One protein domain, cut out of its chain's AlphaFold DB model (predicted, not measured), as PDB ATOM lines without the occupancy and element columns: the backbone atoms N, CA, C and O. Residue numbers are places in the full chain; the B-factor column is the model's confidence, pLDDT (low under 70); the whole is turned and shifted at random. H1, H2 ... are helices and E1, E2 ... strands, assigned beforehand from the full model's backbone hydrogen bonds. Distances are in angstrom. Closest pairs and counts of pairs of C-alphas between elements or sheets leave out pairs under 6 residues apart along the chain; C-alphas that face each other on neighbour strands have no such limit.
ATOM      1  N   GLY A 145     -18.715  -4.665  40.202       92.00
ATOM      2  CA  GLY A 145     -17.736  -3.582  40.072       92.00
ATOM      3  C   GLY A 145     -16.739  -3.688  38.921       92.00
ATOM      4  O   GLY A 145     -16.805  -4.558  38.052       92.00
ATOM      5  N   PHE A 146     -15.779  -2.765  38.923       90.38
ATOM      6  CA  PHE A 146     -14.658  -2.790  37.992       90.38
ATOM      7  C   PHE A 146     -13.717  -3.944  38.354       90.38
ATOM      8  O   PHE A 146     -13.246  -4.028  39.486       90.38
ATOM      9  N   ALA A 147     -13.403  -4.814  37.393       90.00
ATOM     10  CA  ALA A 147     -12.717  -6.084  37.652       90.00
ATOM     11  C   ALA A 147     -11.363  -5.967  38.384       90.00
ATOM     12  O   ALA A 147     -10.945  -6.922  39.025       90.00
ATOM     13  N   HIS A 148     -10.677  -4.821  38.290       85.75
ATOM     14  CA  HIS A 148      -9.399  -4.578  38.975       85.75
ATOM     15  C   HIS A 148      -9.540  -4.002  40.396       85.75
ATOM     16  O   HIS A 148      -8.552  -3.959  41.120       85.75
ATOM     17  N   SER A 149     -10.742  -3.573  40.793       87.94
ATOM     18  CA  SER A 149     -11.059  -3.077  42.142       87.94
ATOM     19  C   SER A 149     -11.733  -4.134  43.020       87.94
ATOM     20  O   SER A 149     -11.883  -3.933  44.221       87.94
ATOM     21  N   LEU A 150     -12.164  -5.255  42.435       89.44
ATOM     22  CA  LEU A 150     -12.801  -6.345  43.162       89.44
ATOM     23  C   LEU A 150     -11.755  -7.305  43.738       89.44
ATOM     24  O   LEU A 150     -10.825  -7.713  43.043       89.44
ATOM     25  N   ALA A 151     -11.963  -7.747  44.983       91.62
ATOM     26  CA  ALA A 151     -11.249  -8.899  45.533       91.62
ATOM     27  C   ALA A 151     -11.371 -10.108  44.586       91.62
ATOM     28  O   ALA A 151     -12.435 -10.335  44.012       91.62
ATOM     29  N   GLN A 152     -10.311 -10.904  44.428       93.38
ATOM     30  CA  GLN A 152     -10.291 -12.019  43.467       93.38
ATOM     31  C   GLN A 152     -11.352 -13.097  43.756       93.38
ATOM     32  O   GLN A 152     -11.859 -13.708  42.818       93.38
ATOM     33  N   TYR A 153     -11.692 -13.315  45.026       95.56
ATOM     34  CA  TYR A 153     -12.663 -14.311  45.484       95.56
ATOM     35  C   TYR A 153     -13.833 -13.619  46.210       95.56
ATOM     36  O   TYR A 153     -13.614 -12.549  46.784       95.56
ATOM     37  N   PRO A 154     -15.054 -14.184  46.191       94.56
ATOM     38  CA  PRO A 154     -16.127 -13.793  47.101       94.56
ATOM     39  C   PRO A 154     -15.740 -14.069  48.561       94.56
ATOM     40  O   PRO A 154     -15.019 -15.027  48.855       94.56
ATOM     41  N   ASP A 155     -16.271 -13.257  49.471       92.31
ATOM     42  CA  ASP A 155     -16.295 -13.582  50.895       92.31
ATOM     43  C   ASP A 155     -17.559 -14.400  51.190       92.31
ATOM     44  O   ASP A 155     -18.686 -13.916  51.064       92.31
ATOM     45  N   MET A 156     -17.362 -15.667  51.554       93.06
ATOM     46  CA  MET A 156     -18.448 -16.620  51.796       93.06
ATOM     47  C   MET A 156     -19.198 -16.353  53.109       93.06
ATOM     48  O   MET A 156     -20.299 -16.884  53.283       93.06
ATOM     49  N   SER A 157     -18.616 -15.562  54.022       92.25
ATOM     50  CA  SER A 157     -19.224 -15.199  55.309       92.25
ATOM     51  C   SER A 157     -20.328 -14.150  55.158       92.25
ATOM     52  O   SER A 157     -21.308 -14.195  55.894       92.25
ATOM     53  N   LEU A 158     -20.225 -13.285  54.140       91.75
ATOM     54  CA  LEU A 158     -21.221 -12.255  53.817       91.75
ATOM     55  C   LEU A 158     -22.503 -12.817  53.178       91.75
ATOM     56  O   LEU A 158     -23.462 -12.078  52.968       91.75
ATOM     57  N   ALA A 159     -22.518 -14.101  52.807       93.00
ATOM     58  CA  ALA A 159     -23.666 -14.739  52.174       93.00
ATOM     59  C   ALA A 159     -24.602 -15.392  53.201       93.00
ATOM     60  O   ALA A 159     -24.158 -16.053  54.146       93.00
ATOM     61  N   SER A 160     -25.910 -15.318  52.961       93.50
ATOM     62  CA  SER A 160     -26.890 -16.147  53.669       93.50
ATOM     63  C   SER A 160     -26.800 -17.624  53.241       93.50
ATOM     64  O   SER A 160     -26.160 -17.982  52.244       93.50
ATOM     65  N   ALA A 161     -27.480 -18.514  53.970       94.19
ATOM     66  CA  ALA A 161     -27.608 -19.915  53.563       94.19
ATOM     67  C   ALA A 161     -28.367 -20.069  52.227       94.19
ATOM     68  O   ALA A 161     -27.945 -20.848  51.374       94.19
ATOM     69  N   SER A 162     -29.429 -19.282  52.007       94.19
ATOM     70  CA  SER A 162     -30.197 -19.282  50.755       94.19
ATOM     71  C   SER A 162     -29.380 -18.766  49.566       94.19
ATOM     72  O   SER A 162     -29.438 -19.357  48.489       94.19
ATOM     73  N   GLN A 163     -28.543 -17.744  49.767       96.75
ATOM     74  CA  GLN A 163     -27.608 -17.237  48.758       96.75
ATOM     75  C   GLN A 163     -26.521 -18.266  48.415       96.75
ATOM     76  O   GLN A 163     -26.257 -18.507  47.236       96.75
ATOM     77  N   ARG A 164     -25.933 -18.947  49.414       97.25
ATOM     78  CA  ARG A 164     -25.016 -20.079  49.166       97.25
ATOM     79  C   ARG A 164     -25.692 -21.179  48.342       97.25
ATOM     80  O   ARG A 164     -25.114 -21.629  47.357       97.25
ATOM     81  N   ALA A 165     -26.922 -21.557  48.687       97.56
ATOM     82  CA  ALA A 165     -27.682 -22.564  47.947       97.56
ATOM     83  C   ALA A 165     -28.006 -22.126  46.504       97.56
ATOM     84  O   ALA A 165     -27.894 -22.932  45.583       97.56
ATOM     85  N   ALA A 166     -28.364 -20.859  46.277       97.75
ATOM     86  CA  ALA A 166     -28.627 -20.327  44.939       97.75
ATOM     87  C   ALA A 166     -27.360 -20.284  44.063       97.75
ATOM     88  O   ALA A 166     -27.397 -20.701  42.905       97.75
ATOM     89  N   ALA A 167     -26.223 -19.853  44.620       98.44
ATOM     90  CA  ALA A 167     -24.936 -19.897  43.926       98.44
ATOM     91  C   ALA A 167     -24.507 -21.338  43.591       98.44
ATOM     92  O   ALA A 167     -23.975 -21.581  42.504       98.44
ATOM     93  N   GLN A 168     -24.762 -22.291  44.494       98.56
ATOM     94  CA  GLN A 168     -24.493 -23.711  44.267       98.56
ATOM     95  C   GLN A 168     -25.350 -24.272  43.120       98.56
ATOM     96  O   GLN A 168     -24.793 -24.877  42.206       98.56
ATOM     97  N   ARG A 169     -26.664 -23.988  43.088       98.38
ATOM     98  CA  ARG A 169     -27.550 -24.399  41.977       98.38
ATOM     99  C   ARG A 169     -27.055 -23.895  40.621       98.38
ATOM    100  O   ARG A 169     -26.863 -24.697  39.711       98.38
ATOM    101  N   ILE A 170     -26.742 -22.600  40.515       98.69
ATOM    102  CA  ILE A 170     -26.205 -22.007  39.278       98.69
ATOM    103  C   ILE A 170     -24.911 -22.704  38.848       98.69
ATOM    104  O   ILE A 170     -24.730 -22.973  37.660       98.69
ATOM    105  N   TYR A 171     -24.017 -23.017  39.789       98.75
ATOM    106  CA  TYR A 171     -22.787 -23.747  39.496       98.75
ATOM    107  C   TYR A 171     -23.080 -25.161  38.962       98.75
ATOM    108  O   TYR A 171     -22.567 -25.528  37.902       98.75
ATOM    109  N   ASP A 172     -23.940 -25.928  39.633       98.62
ATOM    110  CA  ASP A 172     -24.256 -27.310  39.255       98.62
ATOM    111  C   ASP A 172     -24.995 -27.395  37.911       98.62
ATOM    112  O   ASP A 172     -24.686 -28.252  37.080       98.62
ATOM    113  N   GLU A 173     -25.924 -26.476  37.648       98.69
ATOM    114  CA  GLU A 173     -26.604 -26.338  36.357       98.69
ATOM    115  C   GLU A 173     -25.641 -25.919  35.242       98.69
ATOM    116  O   GLU A 173     -25.685 -26.489  34.148       98.69
ATOM    117  N   SER A 174     -24.725 -24.980  35.518       98.62
ATOM    118  CA  SER A 174     -23.681 -24.567  34.570       98.62
ATOM    119  C   SER A 174     -22.802 -25.755  34.174       98.62
ATOM    120  O   SER A 174     -22.553 -25.976  32.987       98.62
ATOM    121  N   VAL A 175     -22.354 -26.550  35.154       98.50
ATOM    122  CA  VAL A 175     -21.550 -27.763  34.930       98.50
ATOM    123  C   VAL A 175     -22.344 -28.803  34.135       98.50
ATOM    124  O   VAL A 175     -21.824 -29.347  33.157       98.50
ATOM    125  N   ARG A 176     -23.602 -29.064  34.516       98.44
ATOM    126  CA  ARG A 176     -24.482 -30.056  33.877       98.44
ATOM    127  C   ARG A 176     -24.769 -29.699  32.418       98.44
ATOM    128  O   ARG A 176     -24.521 -30.514  31.533       98.44
ATOM    129  N   THR A 177     -25.216 -28.472  32.154       96.50
ATOM    130  CA  THR A 177     -25.488 -27.970  30.799       96.50
ATOM    131  C   THR A 177     -24.231 -27.982  29.940       96.50
ATOM    132  O   THR A 177     -24.267 -28.403  28.782       96.50
ATOM    133  N   ALA A 178     -23.106 -27.507  30.481       98.19
ATOM    134  CA  ALA A 178     -21.887 -27.361  29.701       98.19
ATOM    135  C   ALA A 178     -21.145 -28.689  29.476       98.19
ATOM    136  O   ALA A 178     -20.265 -28.743  28.618       98.19
ATOM    137  N   ALA A 179     -21.515 -29.779  30.161       98.00
ATOM    138  CA  ALA A 179     -20.878 -31.090  30.014       98.00
ATOM    139  C   ALA A 179     -20.846 -31.600  28.559       98.00
ATOM    140  O   ALA A 179     -19.830 -32.152  28.138       98.00
ATOM    141  N   ARG A 180     -21.902 -31.346  27.768       97.25
ATOM    142  CA  ARG A 180     -21.952 -31.680  26.327       97.25
ATOM    143  C   ARG A 180     -20.929 -30.908  25.483       97.25
ATOM    144  O   ARG A 180     -20.518 -31.373  24.432       97.25
ATOM    145  N   PHE A 181     -20.481 -29.747  25.957       98.38
ATOM    146  CA  PHE A 181     -19.491 -28.900  25.288       98.38
ATOM    147  C   PHE A 181     -18.044 -29.195  25.716       98.38
ATOM    148  O   PHE A 181     -17.134 -28.439  25.363       98.38
ATOM    149  N   LYS A 182     -17.800 -30.292  26.452       96.75
ATOM    150  CA  LYS A 182     -16.443 -30.838  26.627       96.75
ATOM    151  C   LYS A 182     -15.795 -31.146  25.276       96.75
ATOM    152  O   LYS A 182     -14.601 -30.915  25.132       96.75
ATOM    153  N   ASP A 183     -16.586 -31.593  24.298       96.56
ATOM    154  CA  ASP A 183     -16.187 -31.645  22.894       96.56
ATOM    155  C   ASP A 183     -16.304 -30.249  22.229       96.56
ATOM    156  O   ASP A 183     -17.404 -29.685  22.134       96.56
ATOM    157  N   PRO A 184     -15.194 -29.686  21.710       96.06
ATOM    158  CA  PRO A 184     -15.204 -28.456  20.922       96.06
ATOM    159  C   PRO A 184     -16.022 -28.530  19.620       96.06
ATOM    160  O   PRO A 184     -16.451 -27.487  19.124       96.06
ATOM    161  N   GLY A 185     -16.221 -29.718  19.038       97.44
ATOM    162  CA  GLY A 185     -17.061 -29.933  17.855       97.44
ATOM    163  C   GLY A 185     -18.521 -29.583  18.131       97.44
ATOM    164  O   GLY A 185     -19.079 -28.699  17.484       97.44
ATOM    165  N   THR A 186     -19.085 -30.183  19.175       98.25
ATOM    166  CA  THR A 186     -20.434 -29.939  19.696       98.25
ATOM    167  C   THR A 186     -20.639 -28.463  20.048       98.25
ATOM    168  O   THR A 186     -21.678 -27.880  19.736       98.25
ATOM    169  N   ALA A 187     -19.630 -27.804  20.627       98.38
ATOM    170  CA  ALA A 187     -19.679 -26.364  20.881       98.38
ATOM    171  C   ALA A 187     -19.734 -25.526  19.587       98.38
ATOM    172  O   ALA A 187     -20.520 -24.580  19.499       98.38
ATOM    173  N   ARG A 188     -18.947 -25.870  18.559       98.31
ATOM    174  CA  ARG A 188     -19.010 -25.198  17.246       98.31
ATOM    175  C   ARG A 188     -20.358 -25.415  16.558       98.31
ATOM    176  O   ARG A 188     -20.920 -24.447  16.052       98.31
ATOM    177  N   ALA A 189     -20.900 -26.633  16.601       98.19
ATOM    178  CA  ALA A 189     -22.223 -26.958  16.067       98.19
ATOM    179  C   ALA A 189     -23.342 -26.145  16.751       98.19
ATOM    180  O   ALA A 189     -24.237 -25.639  16.082       98.19
ATOM    181  N   ALA A 190     -23.234 -25.906  18.063       97.31
ATOM    182  CA  ALA A 190     -24.123 -25.015  18.817       97.31
ATOM    183  C   ALA A 190     -23.845 -23.500  18.617       97.31
ATOM    184  O   ALA A 190     -24.391 -22.661  19.335       97.31
ATOM    185  N   GLY A 191     -22.989 -23.118  17.662       97.94
ATOM    186  CA  GLY A 191     -22.734 -21.721  17.294       97.94
ATOM    187  C   GLY A 191     -21.732 -20.967  18.180       97.94
ATOM    188  O   GLY A 191     -21.613 -19.740  18.062       97.94
ATOM    189  N   TYR A 192     -20.985 -21.652  19.055       98.50
ATOM    190  CA  TYR A 192     -19.893 -21.029  19.806       98.50
ATOM    191  C   TYR A 192     -18.646 -20.854  18.938       98.50
ATOM    192  O   TYR A 192     -18.174 -21.779  18.277       98.50
ATOM    193  N   LYS A 193     -18.041 -19.662  18.994       97.81
ATOM    194  CA  LYS A 193     -16.793 -19.358  18.279       97.81
ATOM    195  C   LYS A 193     -15.569 -19.959  18.980       97.81
ATOM    196  O   LYS A 193     -14.826 -19.233  19.643       97.81
ATOM    197  N   VAL A 194     -15.381 -21.272  18.847       96.69
ATOM    198  CA  VAL A 194     -14.193 -21.985  19.341       96.69
ATOM    199  C   VAL A 194     -13.055 -21.875  18.325       96.69
ATOM    200  O   VAL A 194     -13.137 -22.420  17.229       96.69
ATOM    201  N   ASP A 195     -11.998 -21.172  18.714       93.50
ATOM    202  CA  ASP A 195     -10.836 -20.814  17.895       93.50
ATOM    203  C   ASP A 195      -9.572 -21.087  18.733       93.50
ATOM    204  O   ASP A 195      -9.221 -20.245  19.567       93.50
ATOM    205  N   PRO A 196      -8.953 -22.283  18.624       90.31
ATOM    206  CA  PRO A 196      -7.796 -22.652  19.439       90.31
ATOM    207  C   PRO A 196      -6.582 -21.775  19.123       90.31
ATOM    208  O   PRO A 196      -5.953 -21.275  20.054       90.31
ATOM    209  N   GLU A 197      -6.314 -21.475  17.849       90.00
ATOM    210  CA  GLU A 197      -5.141 -20.694  17.421       90.00
ATOM    211  C   GLU A 197      -5.222 -19.194  17.741       90.00
ATOM    212  O   GLU A 197      -4.279 -18.441  17.493       90.00
ATOM    213  N   LYS A 198      -6.304 -18.748  18.387       87.19
ATOM    214  CA  LYS A 198      -6.483 -17.371  18.847       87.19
ATOM    215  C   LYS A 198      -5.285 -16.860  19.652       87.19
ATOM    216  O   LYS A 198      -5.073 -17.238  20.809       87.19
ATOM    217  N   THR A 199      -4.570 -15.890  19.096       84.25
ATOM    218  CA  THR A 199      -3.423 -15.251  19.748       84.25
ATOM    219  C   THR A 199      -3.822 -14.105  20.690       84.25
ATOM    220  O   THR A 199      -4.923 -13.538  20.657       84.25
ATOM    221  N   GLY A 200      -2.929 -13.794  21.631       75.62
ATOM    222  CA  GLY A 200      -2.954 -12.591  22.459       75.62
ATOM    223  C   GLY A 200      -2.183 -11.431  21.820       75.62
ATOM    224  O   GLY A 200      -1.554 -11.576  20.777       75.62
ATOM    225  N   LYS A 201      -2.161 -10.270  22.495       70.56
ATOM    226  CA  LYS A 201      -1.424  -9.065  22.040       70.56
ATOM    227  C   LYS A 201       0.101  -9.258  21.902       70.56
ATOM    228  O   LYS A 201       0.780  -8.356  21.440       70.56
ATOM    229  N   ASN A 202       0.634 -10.392  22.349       75.94
ATOM    230  CA  ASN A 202       2.044 -10.773  22.311       75.94
ATOM    231  C   ASN A 202       2.337 -11.873  21.270       75.94
ATOM    232  O   ASN A 202       3.331 -12.579  21.417       75.94
ATOM    233  N   GLY A 203       1.433 -12.110  20.310       78.19
ATOM    234  CA  GLY A 203       1.554 -13.163  19.290       78.19
ATOM    235  C   GLY A 203       1.388 -14.599  19.807       78.19
ATOM    236  O   GLY A 203       1.182 -15.511  19.019       78.19
ATOM    237  N   ARG A 204       1.418 -14.827  21.126       81.38
ATOM    238  CA  ARG A 204       1.291 -16.165  21.725       81.38
ATOM    239  C   ARG A 204      -0.167 -16.606  21.796       81.38
ATOM    240  O   ARG A 204      -1.044 -15.788  22.080       81.38
ATOM    241  N   ARG A 205      -0.417 -17.904  21.614       83.44
ATOM    242  CA  ARG A 205      -1.746 -18.518  21.748       83.44
ATOM    243  C   ARG A 205      -2.364 -18.243  23.123       83.44
ATOM    244  O   ARG A 205      -1.674 -18.195  24.146       83.44
ATOM    245  N   LYS A 206      -3.678 -18.017  23.164       86.25
ATOM    246  CA  LYS A 206      -4.399 -17.744  24.412       86.25
ATOM    247  C   LYS A 206      -4.629 -19.022  25.201       86.25
ATOM    248  O   LYS A 206      -5.558 -19.758  24.903       86.25
ATOM    249  N   VAL A 207      -3.869 -19.171  26.285       88.44
ATOM    250  CA  VAL A 207      -3.982 -20.257  27.281       88.44
ATOM    251  C   VAL A 207      -5.387 -20.397  27.891       88.44
ATOM    252  O   VAL A 207      -5.763 -21.479  28.327       88.44
ATOM    253  N   ILE A 208      -6.169 -19.313  27.928       92.12
ATOM    254  CA  ILE A 208      -7.589 -19.344  28.296       92.12
ATOM    255  C   ILE A 208      -8.385 -18.759  27.131       92.12
ATOM    256  O   ILE A 208      -8.261 -17.571  26.811       92.12
ATOM    257  N   LEU A 209      -9.170 -19.618  26.488       94.56
ATOM    258  CA  LEU A 209      -9.976 -19.324  25.315       94.56
ATOM    259  C   LEU A 209     -11.433 -19.088  25.721       94.56
ATOM    260  O   LEU A 209     -12.111 -19.984  26.212       94.56
ATOM    261  N   HIS A 210     -11.932 -17.885  25.443       96.81
ATOM    262  CA  HIS A 210     -13.345 -17.529  25.574       96.81
ATOM    263  C   HIS A 210     -14.056 -17.736  24.233       96.81
ATOM    264  O   HIS A 210     -13.936 -16.900  23.331       96.81
ATOM    265  N   ALA A 211     -14.804 -18.830  24.111       97.88
ATOM    266  CA  ALA A 211     -15.605 -19.164  22.939       97.88
ATOM    267  C   ALA A 211     -17.033 -18.629  23.114       97.88
ATOM    268  O   ALA A 211     -17.831 -19.170  23.872       97.88
ATOM    269  N   GLY A 212     -17.354 -17.517  22.453       97.88
ATOM    270  CA  GLY A 212     -18.647 -16.846  22.606       97.88
ATOM    271  C   GLY A 212     -19.692 -17.272  21.578       97.88
ATOM    272  O   GLY A 212     -19.369 -17.337  20.392       97.88
ATOM    273  N   SER A 213     -20.944 -17.444  22.010       97.94
ATOM    274  CA  SER A 213     -22.111 -17.510  21.118       97.94
ATOM    275  C   SER A 213     -22.554 -16.092  20.728       97.94
ATOM    276  O   SER A 213     -22.460 -15.166  21.539       97.94
ATOM    277  N   LYS A 214     -22.998 -15.880  19.479       95.50
ATOM    278  CA  LYS A 214     -23.646 -14.616  19.054       95.50
ATOM    279  C   LYS A 214     -25.154 -14.642  19.324       95.50
ATOM    280  O   LYS A 214     -25.710 -13.577  19.571       95.50
ATOM    281  N   ALA A 215     -25.773 -15.823  19.273       96.25
ATOM    282  CA  ALA A 215     -27.204 -16.011  19.494       96.25
ATOM    283  C   ALA A 215     -27.567 -15.706  20.952       96.25
ATOM    284  O   ALA A 215     -28.322 -14.775  21.200       96.25
ATOM    285  N   TYR A 216     -26.918 -16.378  21.907       96.19
ATOM    286  CA  TYR A 216     -27.224 -16.215  23.336       96.19
ATOM    287  C   TYR A 216     -26.874 -14.812  23.862       96.19
ATOM    288  O   TYR A 216     -27.552 -14.261  24.708       96.19
ATOM    289  N   LYS A 217     -25.906 -14.109  23.252       94.12
ATOM    290  CA  LYS A 217     -25.637 -12.681  23.556       94.12
ATOM    291  C   LYS A 217     -26.734 -11.709  23.098       94.12
ATOM    292  O   LYS A 217     -26.526 -10.497  23.185       94.12
ATOM    293  N   ARG A 218     -27.810 -12.207  22.488       93.56
ATOM    294  CA  ARG A 218     -28.851 -11.427  21.804       93.56
ATOM    295  C   ARG A 218     -30.265 -11.982  22.003       93.56
ATOM    296  O   ARG A 218     -31.186 -11.400  21.445       93.56
ATOM    297  N   ASP A 219     -30.448 -13.058  22.766       93.25
ATOM    298  CA  ASP A 219     -31.770 -13.653  23.017       93.25
ATOM    299  C   ASP A 219     -32.550 -12.958  24.152       93.25
ATOM    300  O   ASP A 219     -33.691 -13.313  24.439       93.25
ATOM    301  N   GLY A 220     -31.943 -11.945  24.781       90.62
ATOM    302  CA  GLY A 220     -32.545 -11.155  25.853       90.62
ATOM    303  C   GLY A 220     -32.570 -11.862  27.208       90.62
ATOM    304  O   GLY A 220     -33.109 -11.304  28.164       90.62
ATOM    305  N   LYS A 221     -31.997 -13.064  27.324       94.12
ATOM    306  CA  LYS A 221     -31.857 -13.760  28.601       94.12
ATOM    307  C   LYS A 221     -30.583 -13.305  29.311       94.12
ATOM    308  O   LYS A 221     -29.616 -12.873  28.694       94.12
ATOM    309  N   THR A 222     -30.618 -13.347  30.639       95.62
ATOM    310  CA  THR A 222     -29.461 -13.083  31.500       95.62
ATOM    311  C   THR A 222     -29.406 -14.191  32.530       95.62
ATOM    312  O   THR A 222     -30.424 -14.467  33.158       95.62
ATOM    313  N   LEU A 223     -28.233 -14.803  32.712       97.12
ATOM    314  CA  LEU A 223     -28.045 -15.922  33.644       97.12
ATOM    315  C   LEU A 223     -28.947 -17.144  33.329       97.12
ATOM    316  O   LEU A 223     -29.298 -17.904  34.223       97.12
ATOM    317  N   ASP A 224     -29.289 -17.373  32.052       97.81
ATOM    318  CA  ASP A 224     -29.905 -18.636  31.608       97.81
ATOM    319  C   ASP A 224     -28.838 -19.742  31.645       97.81
ATOM    320  O   ASP A 224     -27.994 -19.854  30.749       97.81
ATOM    321  N   THR A 225     -28.863 -20.569  32.694       98.12
ATOM    322  CA  THR A 225     -27.874 -21.635  32.908       98.12
ATOM    323  C   THR A 225     -27.879 -22.690  31.798       98.12
ATOM    324  O   THR A 225     -26.858 -23.355  31.599       98.12
ATOM    325  N   SER A 226     -28.953 -22.785  31.000       97.81
ATOM    326  CA  SER A 226     -29.059 -23.666  29.829       97.81
ATOM    327  C   SER A 226     -28.357 -23.123  28.566       97.81
ATOM    328  O   SER A 226     -28.041 -23.900  27.652       97.81
ATOM    329  N   LYS A 227     -28.069 -21.809  28.512       97.06
ATOM    330  CA  LYS A 227     -27.524 -21.083  27.343       97.06
ATOM    331  C   LYS A 227     -26.430 -20.051  27.705       97.06
ATOM    332  O   LYS A 227     -26.560 -18.878  27.365       97.06
ATOM    333  N   PRO A 228     -25.310 -20.450  28.340       97.94
ATOM    334  CA  PRO A 228     -24.243 -19.512  28.702       97.94
ATOM    335  C   PRO A 228     -23.711 -18.736  27.488       97.94
ATOM    336  O   PRO A 228     -23.369 -19.320  26.463       97.94
ATOM    337  N   GLU A 229     -23.550 -17.412  27.579       98.44
ATOM    338  CA  GLU A 229     -23.147 -16.619  26.410       98.44
ATOM    339  C   GLU A 229     -21.712 -16.910  25.947       98.44
ATOM    340  O   GLU A 229     -21.291 -16.502  24.853       98.44
ATOM    341  N   THR A 230     -20.889 -17.539  26.786       98.56
ATOM    342  CA  THR A 230     -19.498 -17.885  26.482       98.56
ATOM    343  C   THR A 230     -19.048 -19.125  27.249       98.56
ATOM    344  O   THR A 230     -19.131 -19.172  28.470       98.56
ATOM    345  N   LEU A 231     -18.488 -20.094  26.528       98.75
ATOM    346  CA  LEU A 231     -17.748 -21.221  27.093       98.75
ATOM    347  C   LEU A 231     -16.287 -20.812  27.306       98.75
ATOM    348  O   LEU A 231     -15.739 -20.020  26.529       98.75
ATOM    349  N   VAL A 232     -15.645 -21.352  28.340       98.31
ATOM    350  CA  VAL A 232     -14.251 -21.045  28.669       98.31
ATOM    351  C   VAL A 232     -13.422 -22.323  28.688       98.31
ATOM    352  O   VAL A 232     -13.634 -23.211  29.513       98.31
ATOM    353  N   TYR A 233     -12.450 -22.397  27.781       97.38
ATOM    354  CA  TYR A 233     -11.533 -23.525  27.654       97.38
ATOM    355  C   TYR A 233     -10.130 -23.146  28.128       97.38
ATOM    356  O   TYR A 233      -9.620 -22.070  27.805       97.38
ATOM    357  N   ALA A 234      -9.477 -24.058  28.839       95.06
ATOM    358  CA  ALA A 234      -8.031 -24.117  28.881       95.06
ATOM    359  C   ALA A 234      -7.530 -24.586  27.508       95.06
ATOM    360  O   ALA A 234      -8.121 -25.476  26.895       95.06
ATOM    361  N   ASN A 235      -6.473 -23.949  27.018       92.25
ATOM    362  CA  ASN A 235      -5.925 -24.146  25.679       92.25
ATOM    363  C   ASN A 235      -4.397 -24.340  25.767       92.25
ATOM    364  O   ASN A 235      -3.634 -23.393  25.530       92.25
ATOM    365  N   PRO A 236      -3.956 -25.528  26.219       85.94
ATOM    366  CA  PRO A 236      -2.544 -25.890  26.333       85.94
ATOM    367  C   PRO A 236      -1.802 -25.942  24.973       85.94
ATOM    368  O   PRO A 236      -2.431 -25.908  23.911       85.94
ATOM    369  N   PRO A 237      -0.450 -25.978  24.970       80.69
ATOM    370  CA  PRO A 237       0.380 -26.043  23.757       80.69
ATOM    371  C   PRO A 237       0.128 -27.238  22.823       80.69
ATOM    372  O   PRO A 237       0.324 -27.100  21.619       80.69
ATOM    373  N   ASP A 238      -0.372 -28.360  23.338       82.69
ATOM    374  CA  ASP A 238      -0.778 -29.542  22.557       82.69
ATOM    375  C   ASP A 238      -2.100 -29.351  21.775       82.69
ATOM    376  O   ASP A 238      -2.466 -30.185  20.954       82.69
ATOM    377  N   GLY A 239      -2.827 -28.253  22.020       80.38
ATOM    378  CA  GLY A 239      -4.117 -27.948  21.393       80.38
ATOM    379  C   GLY A 239      -5.319 -28.670  22.016       80.38
ATOM    380  O   GLY A 239      -6.448 -28.477  21.554       80.38
ATOM    381  N   LYS A 240      -5.128 -29.468  23.078       89.31
ATOM    382  CA  LYS A 240      -6.195 -30.271  23.691       89.31
ATOM    383  C   LYS A 240      -7.086 -29.411  24.592       89.31
ATOM    384  O   LYS A 240      -6.911 -29.325  25.809       89.31
ATOM    385  N   LEU A 241      -8.064 -28.749  23.970       94.38
ATOM    386  CA  LEU A 241      -9.012 -27.875  24.662       94.38
ATOM    387  C   LEU A 241      -9.735 -28.607  25.800       94.38
ATOM    388  O   LEU A 241     -10.398 -29.617  25.584       94.38
ATOM    389  N   THR A 242      -9.657 -28.048  27.005       96.00
ATOM    390  CA  THR A 242     -10.325 -28.578  28.203       96.00
ATOM    391  C   THR A 242     -11.326 -27.551  28.710       96.00
ATOM    392  O   THR A 242     -10.955 -26.411  28.974       96.00
ATOM    393  N   LEU A 243     -12.601 -27.919  28.830       97.81
ATOM    394  CA  LEU A 243     -13.642 -27.013  29.318       97.81
ATOM    395  C   LEU A 243     -13.493 -26.789  30.834       97.81
ATOM    396  O   LEU A 243     -13.624 -27.730  31.618       97.81
ATOM    397  N   ILE A 244     -13.236 -25.540  31.233       98.00
ATOM    398  CA  ILE A 244     -12.904 -25.137  32.616       98.00
ATOM    399  C   ILE A 244     -13.902 -24.146  33.227       98.00
ATOM    400  O   ILE A 244     -13.716 -23.701  34.361       98.00
ATOM    401  N   GLY A 245     -14.936 -23.753  32.486       98.50
ATOM    402  CA  GLY A 245     -15.981 -22.874  32.994       98.50
ATOM    403  C   GLY A 245     -16.859 -22.272  31.909       98.50
ATOM    404  O   GLY A 245     -16.699 -22.532  30.713       98.50
ATOM    405  N   VAL A 246     -17.762 -21.406  32.351       98.81
ATOM    406  CA  VAL A 246     -18.629 -20.579  31.509       98.81
ATOM    407  C   VAL A 246     -18.566 -19.119  31.953       98.81
ATOM    408  O   VAL A 246     -18.024 -18.781  33.007       98.81
ATOM    409  N   LEU A 247     -19.084 -18.229  31.116       98.56
ATOM    410  CA  LEU A 247     -19.290 -16.825  31.434       98.56
ATOM    411  C   LEU A 247     -20.703 -16.420  31.034       98.56
ATOM    412  O   LEU A 247     -21.088 -16.608  29.876       98.56
ATOM    413  N   TYR A 248     -21.391 -15.800  31.989       98.56
ATOM    414  CA  TYR A 248     -22.663 -15.124  31.798       98.56
ATOM    415  C   TYR A 248     -22.460 -13.632  31.520       98.56
ATOM    416  O   TYR A 248     -21.462 -13.046  31.955       98.56
ATOM    417  N   ARG A 249     -23.375 -12.996  30.787       97.56
ATOM    418  CA  ARG A 249     -23.295 -11.582  30.396       97.56
ATOM    419  C   ARG A 249     -24.644 -10.879  30.522       97.56
ATOM    420  O   ARG A 249     -25.587 -11.243  29.839       97.56
ATOM    421  N   ALA A 250     -24.683  -9.803  31.303       95.94
ATOM    422  CA  ALA A 250     -25.843  -8.920  31.370       95.94
ATOM    423  C   ALA A 250     -25.961  -8.041  30.103       95.94
ATOM    424  O   ALA A 250     -24.953  -7.807  29.414       95.94
ATOM    425  N   PRO A 251     -27.151  -7.498  29.789       92.81
ATOM    426  CA  PRO A 251     -27.323  -6.463  28.781       92.81
ATOM    427  C   PRO A 251     -26.428  -5.249  29.057       92.81
ATOM    428  O   PRO A 251     -26.073  -4.926  30.192       92.81
ATOM    429  N   LYS A 252     -26.005  -4.552  27.999       89.88
ATOM    430  CA  LYS A 252     -25.067  -3.434  28.154       89.88
ATOM    431  C   LYS A 252     -25.744  -2.274  28.893       89.88
ATOM    432  O   LYS A 252     -26.665  -1.672  28.361       89.88
ATOM    433  N   GLY A 253     -25.204  -1.921  30.059       88.25
ATOM    434  CA  GLY A 253     -25.719  -0.840  30.907       88.25
ATOM    435  C   GLY A 253     -26.654  -1.315  32.020       88.25
ATOM    436  O   GLY A 253     -26.981  -0.514  32.884       88.25
ATOM    437  N   GLN A 254     -27.024  -2.598  32.040       91.38
ATOM    438  CA  GLN A 254     -27.809  -3.200  33.117       91.38
ATOM    439  C   GLN A 254     -26.886  -4.007  34.053       91.38
ATOM    440  O   GLN A 254     -25.924  -4.620  33.567       91.38
ATOM    441  N   PRO A 255     -27.136  -4.007  35.375       93.12
ATOM    442  CA  PRO A 255     -26.476  -4.925  36.297       93.12
ATOM    443  C   PRO A 255     -26.967  -6.359  36.054       93.12
ATOM    444  O   PRO A 255     -28.095  -6.573  35.613       93.12
ATOM    445  N   GLY A 256     -26.127  -7.353  36.338       94.81
ATOM    446  CA  GLY A 256     -26.574  -8.750  36.333       94.81
ATOM    447  C   GLY A 256     -27.353  -9.136  37.605       94.81
ATOM    448  O   GLY A 256     -27.164  -8.517  38.648       94.81
ATOM    449  N   PRO A 257     -28.217 -10.164  37.570       95.69
ATOM    450  CA  PRO A 257     -28.929 -10.637  38.757       95.69
ATOM    451  C   PRO A 257     -27.982 -11.342  39.742       95.69
ATOM    452  O   PRO A 257     -27.102 -12.105  39.336       95.69
ATOM    453  N   THR A 258     -28.183 -11.132  41.045       95.81
ATOM    454  CA  THR A 258     -27.313 -11.644  42.124       95.81
ATOM    455  C   THR A 258     -28.043 -12.579  43.102       95.81
ATOM    456  O   THR A 258     -28.034 -12.348  44.310       95.81
ATOM    457  N   PRO A 259     -28.664 -13.680  42.631       96.12
ATOM    458  CA  PRO A 259     -29.406 -14.599  43.502       96.12
ATOM    459  C   PRO A 259     -28.503 -15.298  44.536       96.12
ATOM    460  O   PRO A 259     -28.966 -15.679  45.606       96.12
ATOM    461  N   GLY A 260     -27.198 -15.418  44.258       96.12
ATOM    462  CA  GLY A 260     -26.188 -15.857  45.222       96.12
ATOM    463  C   GLY A 260     -25.591 -14.733  46.075       96.12
ATOM    464  O   GLY A 260     -24.533 -14.922  46.675       96.12
ATOM    465  N   GLY A 261     -26.209 -13.550  46.097       94.56
ATOM    466  CA  GLY A 261     -25.762 -12.379  46.851       94.56
ATOM    467  C   GLY A 261     -24.310 -11.988  46.538       94.56
ATOM    468  O   GLY A 261     -23.990 -11.716  45.374       94.56
ATOM    469  N   PRO A 262     -23.405 -11.952  47.536       94.50
ATOM    470  CA  PRO A 262     -21.995 -11.616  47.335       94.50
ATOM    471  C   PRO A 262     -21.174 -12.738  46.676       94.50
ATOM    472  O   PRO A 262     -19.998 -12.526  46.390       94.50
ATOM    473  N   ILE A 263     -21.755 -13.918  46.419       96.88
ATOM    474  CA  ILE A 263     -21.072 -15.028  45.733       96.88
ATOM    475  C   ILE A 263     -21.220 -14.903  44.215       96.88
ATOM    476  O   ILE A 263     -20.241 -15.042  43.493       96.88
ATOM    477  N   THR A 264     -22.415 -14.593  43.708       96.38
ATOM    478  CA  THR A 264     -22.658 -14.395  42.268       96.38
ATOM    479  C   THR A 264     -22.149 -13.025  41.819       96.38
ATOM    480  O   THR A 264     -22.915 -12.065  41.756       96.38
ATOM    481  N   ARG A 265     -20.837 -12.909  41.571       93.12
ATOM    482  CA  ARG A 265     -20.164 -11.617  41.363       93.12
ATOM    483  C   ARG A 265     -20.024 -11.233  39.895       93.12
ATOM    484  O   ARG A 265     -19.320 -11.878  39.114       93.12
ATOM    485  N   TRP A 266     -20.622 -10.103  39.549       97.06
ATOM    486  CA  TRP A 266     -20.541  -9.489  38.235       97.06
ATOM    487  C   TRP A 266     -19.421  -8.454  38.189       97.06
ATOM    488  O   TRP A 266     -19.175  -7.708  39.136       97.06
ATOM    489  N   HIS A 267     -18.733  -8.378  37.058       96.88
ATOM    490  CA  HIS A 267     -17.713  -7.366  36.839       96.88
ATOM    491  C   HIS A 267     -17.743  -6.817  35.421       96.88
ATOM    492  O   HIS A 267     -18.190  -7.459  34.469       96.88
ATOM    493  N   PHE A 268     -17.206  -5.614  35.268       95.56
ATOM    494  CA  PHE A 268     -16.958  -5.004  33.972       95.56
ATOM    495  C   PHE A 268     -15.482  -4.645  33.805       95.56
ATOM    496  O   PHE A 268     -14.723  -4.494  34.764       95.56
ATOM    497  N   HIS A 269     -15.080  -4.480  32.549       93.81
ATOM    498  CA  HIS A 269     -13.792  -3.911  32.185       93.81
ATOM    499  C   HIS A 269     -13.993  -2.543  31.538       93.81
ATOM    500  O   HIS A 269     -15.029  -2.274  30.931       93.81
ATOM    501  N   GLU A 270     -12.949  -1.722  31.583       92.50
ATOM    502  CA  GLU A 270     -12.928  -0.383  30.994       92.50
ATOM    503  C   GLU A 270     -11.761  -0.213  30.007       92.50
ATOM    504  O   GLU A 270     -10.844   0.575  30.232       92.50
ATOM    505  N   PRO A 271     -11.718  -0.997  28.918       91.56
ATOM    506  CA  PRO A 271     -10.691  -0.832  27.902       91.56
ATOM    507  C   PRO A 271     -10.771   0.527  27.192       91.56
ATOM    508  O   PRO A 271     -11.849   1.028  26.875       91.56
ATOM    509  N   CYS A 272      -9.595   1.060  26.868       93.62
ATOM    510  CA  CYS A 272      -9.429   2.228  26.012       93.62
ATOM    511  C   CYS A 272      -9.610   1.869  24.533       93.62
ATOM    512  O   CYS A 272      -9.138   0.821  24.075       93.62
ATOM    513  N   PHE A 273     -10.242   2.769  23.783       93.50
ATOM    514  CA  PHE A 273     -10.455   2.660  22.346       93.50
ATOM    515  C   PHE A 273     -10.029   3.933  21.617       93.50
ATOM    516  O   PHE A 273     -10.426   5.022  22.010       93.50
ATOM    517  N   MET A 274      -9.300   3.776  20.516       93.94
ATOM    518  CA  MET A 274      -8.948   4.844  19.574       93.94
ATOM    519  C   MET A 274      -9.367   4.375  18.181       93.94
ATOM    520  O   MET A 274      -9.116   3.221  17.839       93.94
ATOM    521  N   ASN A 275     -10.065   5.214  17.412       92.25
ATOM    522  CA  ASN A 275     -10.554   4.892  16.059       92.25
ATOM    523  C   ASN A 275     -11.265   3.520  15.973       92.25
ATOM    524  O   ASN A 275     -11.033   2.714  15.078       92.25
ATOM    525  N   GLY A 276     -12.089   3.209  16.982       87.75
ATOM    526  CA  GLY A 276     -12.809   1.933  17.111       87.75
ATOM    527  C   GLY A 276     -11.970   0.729  17.576       87.75
ATOM    528  O   GLY A 276     -12.545  -0.273  18.004       87.75
ATOM    529  N   GLN A 277     -10.638   0.816  17.580       87.94
ATOM    530  CA  GLN A 277      -9.733  -0.272  17.962       87.94
ATOM    531  C   GLN A 277      -9.332  -0.226  19.444       87.94
ATOM    532  O   GLN A 277      -9.157   0.841  20.032       87.94
ATOM    533  N   LYS A 278      -9.155  -1.399  20.075       87.88
ATOM    534  CA  LYS A 278      -8.780  -1.514  21.500       87.88
ATOM    535  C   LYS A 278      -7.277  -1.295  21.720       87.88
ATOM    536  O   LYS A 278      -6.475  -2.239  21.653       87.88
ATOM    537  N   VAL A 279      -6.913  -0.076  22.103       89.75
ATOM    538  CA  VAL A 279      -5.537   0.307  22.455       89.75
ATOM    539  C   VAL A 279      -5.128  -0.200  23.850       89.75
ATOM    540  O   VAL A 279      -5.820  -1.014  24.478       89.75
ATOM    541  N   ARG A 280      -3.927   0.162  24.305       86.69
ATOM    542  CA  ARG A 280      -3.431  -0.084  25.668       86.69
ATOM    543  C   ARG A 280      -3.582   1.216  26.470       86.69
ATOM    544  O   ARG A 280      -3.290   2.274  25.931       86.69
ATOM    545  N   GLY A 281      -4.062   1.126  27.712       84.81
ATOM    546  CA  GLY A 281      -4.061   2.256  28.651       84.81
ATOM    547  C   GLY A 281      -2.688   2.470  29.297       84.81
ATOM    548  O   GLY A 281      -1.819   1.594  29.211       84.81
ATOM    549  N   GLY A 282      -2.512   3.616  29.951       80.31
ATOM    550  CA  GLY A 282      -1.352   3.931  30.782       80.31
ATOM    551  C   GLY A 282      -1.191   2.980  31.975       80.31
ATOM    552  O   GLY A 282      -2.015   2.091  32.212       80.31
ATOM    553  N   LYS A 283      -0.089   3.132  32.722       78.19
ATOM    554  CA  LYS A 283       0.191   2.319  33.926       78.19
ATOM    555  C   LYS A 283      -0.816   2.585  35.057       78.19
ATOM    556  O   LYS A 283      -1.107   1.687  35.834       78.19
ATOM    557  N   ASP A 284      -1.337   3.803  35.084       79.00
ATOM    558  CA  ASP A 284      -2.406   4.358  35.920       79.00
ATOM    559  C   ASP A 284      -3.828   3.938  35.490       79.00
ATOM    560  O   ASP A 284      -4.799   4.206  36.191       79.00
ATOM    561  N   GLY A 285      -3.981   3.290  34.331       79.38
ATOM    562  CA  GLY A 285      -5.290   2.975  33.756       79.38
ATOM    563  C   GLY A 285      -5.974   4.151  33.045       79.38
ATOM    564  O   GLY A 285      -7.130   4.005  32.630       79.38
ATOM    565  N   ALA A 286      -5.280   5.279  32.853       87.69
ATOM    566  CA  ALA A 286      -5.728   6.340  31.959       87.69
ATOM    567  C   ALA A 286      -5.695   5.864  30.498       87.69
ATOM    568  O   ALA A 286      -4.974   4.928  30.132       87.69
ATOM    569  N   CYS A 287      -6.479   6.503  29.635       92.62
ATOM    570  CA  CYS A 287      -6.390   6.260  28.199       92.62
ATOM    571  C   CYS A 287      -5.370   7.213  27.562       92.62
ATOM    572  O   CYS A 287      -5.279   8.360  27.994       92.62
ATOM    573  N   PRO A 288      -4.591   6.763  26.557       92.69
ATOM    574  CA  PRO A 288      -3.693   7.656  25.830       92.69
ATOM    575  C   PRO A 288      -4.492   8.780  25.156       92.69
ATOM    576  O   PRO A 288      -5.671   8.595  24.848       92.69
ATOM    577  N   ALA A 289      -3.854   9.927  24.907       93.00
ATOM    578  CA  ALA A 289      -4.486  11.076  24.256       93.00
ATOM    579  C   ALA A 289      -5.247  10.665  22.978       93.00
ATOM    580  O   ALA A 289      -4.744   9.887  22.169       93.00
ATOM    581  N   GLY A 290      -6.486  11.145  22.830       91.88
ATOM    582  CA  GLY A 290      -7.392  10.774  21.734       91.88
ATOM    583  C   GLY A 290      -8.095   9.411  21.875       91.88
ATOM    584  O   GLY A 290      -8.965   9.095  21.066       91.88
ATOM    585  N   ALA A 291      -7.778   8.596  22.888       95.31
ATOM    586  CA  ALA A 291      -8.502   7.359  23.175       95.31
ATOM    587  C   ALA A 291      -9.559   7.544  24.272       95.31
ATOM    588  O   ALA A 291      -9.302   8.127  25.323       95.31
ATOM    589  N   VAL A 292     -10.733   6.948  24.070       93.69
ATOM    590  CA  VAL A 292     -11.845   6.976  25.029       93.69
ATOM    591  C   VAL A 292     -11.953   5.669  25.805       93.69
ATOM    592  O   VAL A 292     -11.863   4.570  25.245       93.69
ATOM    593  N   LYS A 293     -12.193   5.777  27.110       92.81
ATOM    594  CA  LYS A 293     -12.512   4.646  27.982       92.81
ATOM    595  C   LYS A 293     -13.940   4.168  27.696       92.81
ATOM    596  O   LYS A 293     -14.846   4.987  27.565       92.81
ATOM    597  N   ARG A 294     -14.173   2.855  27.574       91.75
ATOM    598  CA  ARG A 294     -15.527   2.301  27.363       91.75
ATOM    599  C   ARG A 294     -15.803   1.130  28.304       91.75
ATOM    600  O   ARG A 294     -15.191   0.072  28.152       91.75
ATOM    601  N   ARG A 295     -16.768   1.290  29.218       92.44
ATOM    602  CA  ARG A 295     -17.291   0.205  30.068       92.44
ATOM    603  C   ARG A 295     -17.903  -0.903  29.204       92.44
ATOM    604  O   ARG A 295     -18.720  -0.648  28.313       92.44
ATOM    605  N   THR A 296     -17.492  -2.146  29.444       93.94
ATOM    606  CA  THR A 296     -18.155  -3.326  28.877       93.94
ATOM    607  C   THR A 296     -19.491  -3.567  29.574       93.94
ATOM    608  O   THR A 296     -19.670  -3.160  30.717       93.94
ATOM    609  N   ALA A 297     -20.396  -4.314  28.937       94.94
ATOM    610  CA  ALA A 297     -21.472  -4.974  29.679       94.94
ATOM    611  C   ALA A 297     -20.890  -5.819  30.829       94.94
ATOM    612  O   ALA A 297     -19.742  -6.271  30.713       94.94
ATOM    613  N   GLU A 298     -21.655  -6.027  31.898       97.06
ATOM    614  CA  GLU A 298     -21.200  -6.842  33.025       97.06
ATOM    615  C   GLU A 298     -21.125  -8.322  32.644       97.06
ATOM    616  O   GLU A 298     -21.816  -8.795  31.736       97.06
ATOM    617  N   MET A 299     -20.240  -9.052  33.314       98.00
ATOM    618  CA  MET A 299     -20.091 -10.489  33.151       98.00
ATOM    619  C   MET A 299     -19.730 -11.171  34.465       98.00
ATOM    620  O   MET A 299     -19.033 -10.595  35.294       98.00
ATOM    621  N   MET A 300     -20.188 -12.406  34.622       98.38
ATOM    622  CA  MET A 300     -19.873 -13.280  35.748       98.38
ATOM    623  C   MET A 300     -19.254 -14.558  35.189       98.38
ATOM    624  O   MET A 300     -19.804 -15.155  34.263       98.38
ATOM    625  N   HIS A 301     -18.101 -14.971  35.712       98.50
ATOM    626  CA  HIS A 301     -17.546 -16.292  35.417       98.50
ATOM    627  C   HIS A 301     -18.127 -17.323  36.381       98.50
ATOM    628  O   HIS A 301     -18.343 -17.022  37.552       98.50
ATOM    629  N   VAL A 302     -18.303 -18.545  35.885       98.62
ATOM    630  CA  VAL A 302     -18.501 -19.743  36.704       98.62
ATOM    631  C   VAL A 302     -17.410 -20.730  36.302       98.62
ATOM    632  O   VAL A 302     -17.471 -21.361  35.245       98.62
ATOM    633  N   TRP A 303     -16.355 -20.794  37.109       98.56
ATOM    634  CA  TRP A 303     -15.216 -21.689  36.934       98.56
ATOM    635  C   TRP A 303     -15.540 -23.061  37.507       98.56
ATOM    636  O   TRP A 303     -16.040 -23.180  38.621       98.56
ATOM    637  N   PHE A 304     -15.209 -24.117  36.776       98.19
ATOM    638  CA  PHE A 304     -15.511 -25.492  37.170       98.19
ATOM    639  C   PHE A 304     -14.463 -26.045  38.142       98.19
ATOM    640  O   PHE A 304     -13.870 -27.082  37.884       98.19
ATOM    641  N   THR A 305     -14.195 -25.342  39.248       96.69
ATOM    642  CA  THR A 305     -13.220 -25.762  40.272       96.69
ATOM    643  C   THR A 305     -13.776 -26.829  41.212       96.69
ATOM    644  O   THR A 305     -13.066 -27.771  41.540       96.69
ATOM    645  N   GLY A 306     -15.059 -26.762  41.580       93.62
ATOM    646  CA  GLY A 306     -15.682 -27.662  42.566       93.62
ATOM    647  C   GLY A 306     -15.722 -27.115  43.991       93.62
ATOM    648  O   GLY A 306     -16.328 -27.739  44.850       93.62
ATOM    649  N   ASP A 307     -15.134 -25.942  44.223       94.94
ATOM    650  CA  ASP A 307     -15.289 -25.159  45.447       94.94
ATOM    651  C   ASP A 307     -16.032 -23.862  45.104       94.94
ATOM    652  O   ASP A 307     -15.639 -23.142  44.184       94.94
ATOM    653  N   LEU A 308     -17.089 -23.553  45.853       95.56
ATOM    654  CA  LEU A 308     -17.983 -22.433  45.564       95.56
ATOM    655  C   LEU A 308     -17.275 -21.067  45.655       95.56
ATOM    656  O   LEU A 308     -17.606 -20.151  44.902       95.56
ATOM    657  N   ARG A 309     -16.255 -20.936  46.517       96.25
ATOM    658  CA  ARG A 309     -15.450 -19.709  46.636       96.25
ATOM    659  C   ARG A 309     -14.638 -19.460  45.365       96.25
ATOM    660  O   ARG A 309     -14.634 -18.355  44.830       96.25
ATOM    661  N   SER A 310     -13.919 -20.462  44.873       97.81
ATOM    662  CA  SER A 310     -13.117 -20.338  43.652       97.81
ATOM    663  C   SER A 310     -13.970 -20.338  42.381       97.81
ATOM    664  O   SER A 310     -13.618 -19.645  41.427       97.81
ATOM    665  N   ALA A 311     -15.124 -21.013  42.375       98.31
ATOM    666  CA  ALA A 311     -16.033 -21.062  41.232       98.31
ATOM    667  C   ALA A 311     -16.469 -19.669  40.747       98.31
ATOM    668  O   ALA A 311     -16.541 -19.439  39.541       98.31
ATOM    669  N   TYR A 312     -16.675 -18.717  41.659       97.94
ATOM    670  CA  TYR A 312     -17.098 -17.347  41.337       97.94
ATOM    671  C   TYR A 312     -15.964 -16.307  41.398       97.94
ATOM    672  O   TYR A 312     -16.189 -15.113  41.613       97.94
ATOM    673  N   ALA A 313     -14.717 -16.743  41.213       97.12
ATOM    674  CA  ALA A 313     -13.575 -15.839  41.186       97.12
ATOM    675  C   ALA A 313     -13.583 -14.897  39.958       97.12
ATOM    676  O   ALA A 313     -13.868 -15.312  38.831       97.12
ATOM    677  N   ILE A 314     -13.212 -13.626  40.158       95.56
ATOM    678  CA  ILE A 314     -13.281 -12.556  39.135       95.56
ATOM    679  C   ILE A 314     -12.360 -12.832  37.936       95.56
ATOM    680  O   ILE A 314     -12.657 -12.504  36.785       95.56
ATOM    681  N   HIS A 315     -11.206 -13.438  38.194       94.25
ATOM    682  CA  HIS A 315     -10.315 -13.977  37.174       94.25
ATOM    683  C   HIS A 315     -10.169 -15.486  37.353       94.25
ATOM    684  O   HIS A 315     -10.425 -16.012  38.430       94.25
ATOM    685  N   ALA A 316      -9.682 -16.178  36.318       94.69
ATOM    686  CA  ALA A 316      -9.446 -17.620  36.365       94.69
ATOM    687  C   ALA A 316      -8.632 -18.027  37.617       94.69
ATOM    688  O   ALA A 316      -7.465 -17.622  37.716       94.69
ATOM    689  N   PRO A 317      -9.199 -18.821  38.546       95.56
ATOM    690  CA  PRO A 317      -8.548 -19.264  39.778       95.56
ATOM    691  C   PRO A 317      -7.529 -20.355  39.429       95.56
ATOM    692  O   PRO A 317      -7.795 -21.555  39.437       95.56
ATOM    693  N   ARG A 318      -6.349 -19.921  38.972       92.00
ATOM    694  CA  ARG A 318      -5.374 -20.809  38.318       92.00
ATOM    695  C   ARG A 318      -4.782 -21.869  39.241       92.00
ATOM    696  O   ARG A 318      -4.193 -22.802  38.709       92.00
ATOM    697  N   LYS A 319      -4.817 -21.694  40.564       92.81
ATOM    698  CA  LYS A 319      -4.336 -22.713  41.505       92.81
ATOM    699  C   LYS A 319      -5.345 -23.864  41.512       92.81
ATOM    700  O   LYS A 319      -5.011 -24.958  41.079       92.81
ATOM    701  N   GLU A 320      -6.586 -23.536  41.827       95.25
ATOM    702  CA  GLU A 320      -7.716 -24.449  41.968       95.25
ATOM    703  C   GLU A 320      -8.045 -25.173  40.651       95.25
ATOM    704  O   GLU A 320      -8.287 -26.378  40.621       95.25
ATOM    705  N   LEU A 321      -7.963 -24.472  39.514       94.44
ATOM    706  CA  LEU A 321      -8.122 -25.115  38.208       94.44
ATOM    707  C   LEU A 321      -6.940 -26.029  37.827       94.44
ATOM    708  O   LEU A 321      -7.157 -26.977  37.082       94.44
ATOM    709  N   ARG A 322      -5.708 -25.795  38.308       91.12
ATOM    710  CA  ARG A 322      -4.604 -26.764  38.117       91.12
ATOM    711  C   ARG A 322      -4.745 -27.965  39.045       91.12
ATOM    712  O   ARG A 322      -4.465 -29.073  38.618       91.12
ATOM    713  N   GLU A 323      -5.206 -27.761  40.274       92.00
ATOM    714  CA  GLU A 323      -5.480 -28.852  41.221       92.00
ATOM    715  C   GLU A 323      -6.520 -29.833  40.656       92.00
ATOM    716  O   GLU A 323      -6.405 -31.035  40.868       92.00
ATOM    717  N   ARG A 324      -7.477 -29.342  39.855       92.38
ATOM    718  CA  ARG A 324      -8.489 -30.178  39.192       92.38
ATOM    719  C   ARG A 324      -8.127 -30.692  37.794       92.38
ATOM    720  O   ARG A 324      -8.530 -31.797  37.445       92.38
ATOM    721  N   TYR A 325      -7.455 -29.889  36.966       90.44
ATOM    722  CA  TYR A 325      -7.223 -30.193  35.542       90.44
ATOM    723  C   TYR A 325      -5.742 -30.405  35.176       90.44
ATOM    724  O   TYR A 325      -5.421 -30.581  34.000       90.44
ATOM    725  N   GLY A 326      -4.836 -30.375  36.155       85.81
ATOM    726  CA  GLY A 326      -3.402 -30.578  35.963       85.81
ATOM    727  C   GLY A 326      -2.777 -29.592  34.972       85.81
ATOM    728  O   GLY A 326      -3.064 -28.388  34.976       85.81
ATOM    729  N   ASP A 327      -1.930 -30.125  34.092       73.25
ATOM    730  CA  ASP A 327      -1.137 -29.362  33.122       73.25
ATOM    731  C   ASP A 327      -1.947 -28.721  31.983       73.25
ATOM    732  O   ASP A 327      -1.403 -27.924  31.214       73.25
ATOM    733  N   ALA A 328      -3.266 -28.956  31.916       72.75
ATOM    734  CA  ALA A 328      -4.154 -28.252  30.989       72.75
ATOM    735  C   ALA A 328      -4.066 -26.716  31.137       72.75
ATOM    736  O   ALA A 328      -4.333 -25.981  30.184       72.75
ATOM    737  N   LEU A 329      -3.653 -26.214  32.310       74.75
ATOM    738  CA  LEU A 329      -3.357 -24.800  32.545       74.75
ATOM    739  C   LEU A 329      -1.853 -24.524  32.728       74.75
ATOM    740  O   LEU A 329      -1.371 -24.485  33.865       74.75
TER     741      LEU A 329
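Overview. This is residues 145 to 329 of the 341 residues of an uncharacterized protein of Pseudonocardiales bacterium (UniProt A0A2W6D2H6). Loops with little regular structure surround a strongly twisted antiparallel sheet, E1-E2-E3-E6, with H1 across one face and H4 over the other; E5 lies far out. Four named helices and six strands, 72 of 185 printed residues, run H1-H2, E1 to E6, H3-H4, class mixed. The whole is compact, radius of gyration of the C-alphas 16.6 A, spanning 48 by 40 by 34 A.

Arrangement. Start at H1, residues 161-182, across the strands at a height of 8.8 A over the sheet; H2, 184-189, only grazes it. E1, 208-212, E2, 230-234, and E3, 242-249, form a meander of antiparallel neighbours: N 209 and O 233 are 2.8 A apart, N 232 and O 245 2.9 A. E4, 266-268, and E5, 272-274, pair with no named strand. E6, 299-303, neighbours E3, N 246 and O 302 2.9 A apart. H3, 308-311, touches H1; H4, 318-328, runs along the strands. O i to N i+4 pairs are within hydrogen-bond range throughout H2, 15 of 18 in H1, 5 of 7 in H4.

Along the chain. Find C-alpha 161 at (-27.608, -19.915, 53.563); H1 runs 31.1 A from there. H4 ends at C-alpha 328, (-4.154, -28.252, 30.989).

Size, cuts and confidence. The printed part has no cut; H2 to E1 and E5 to E6 are among its long links. No printed residue is under 70 in pLDDT.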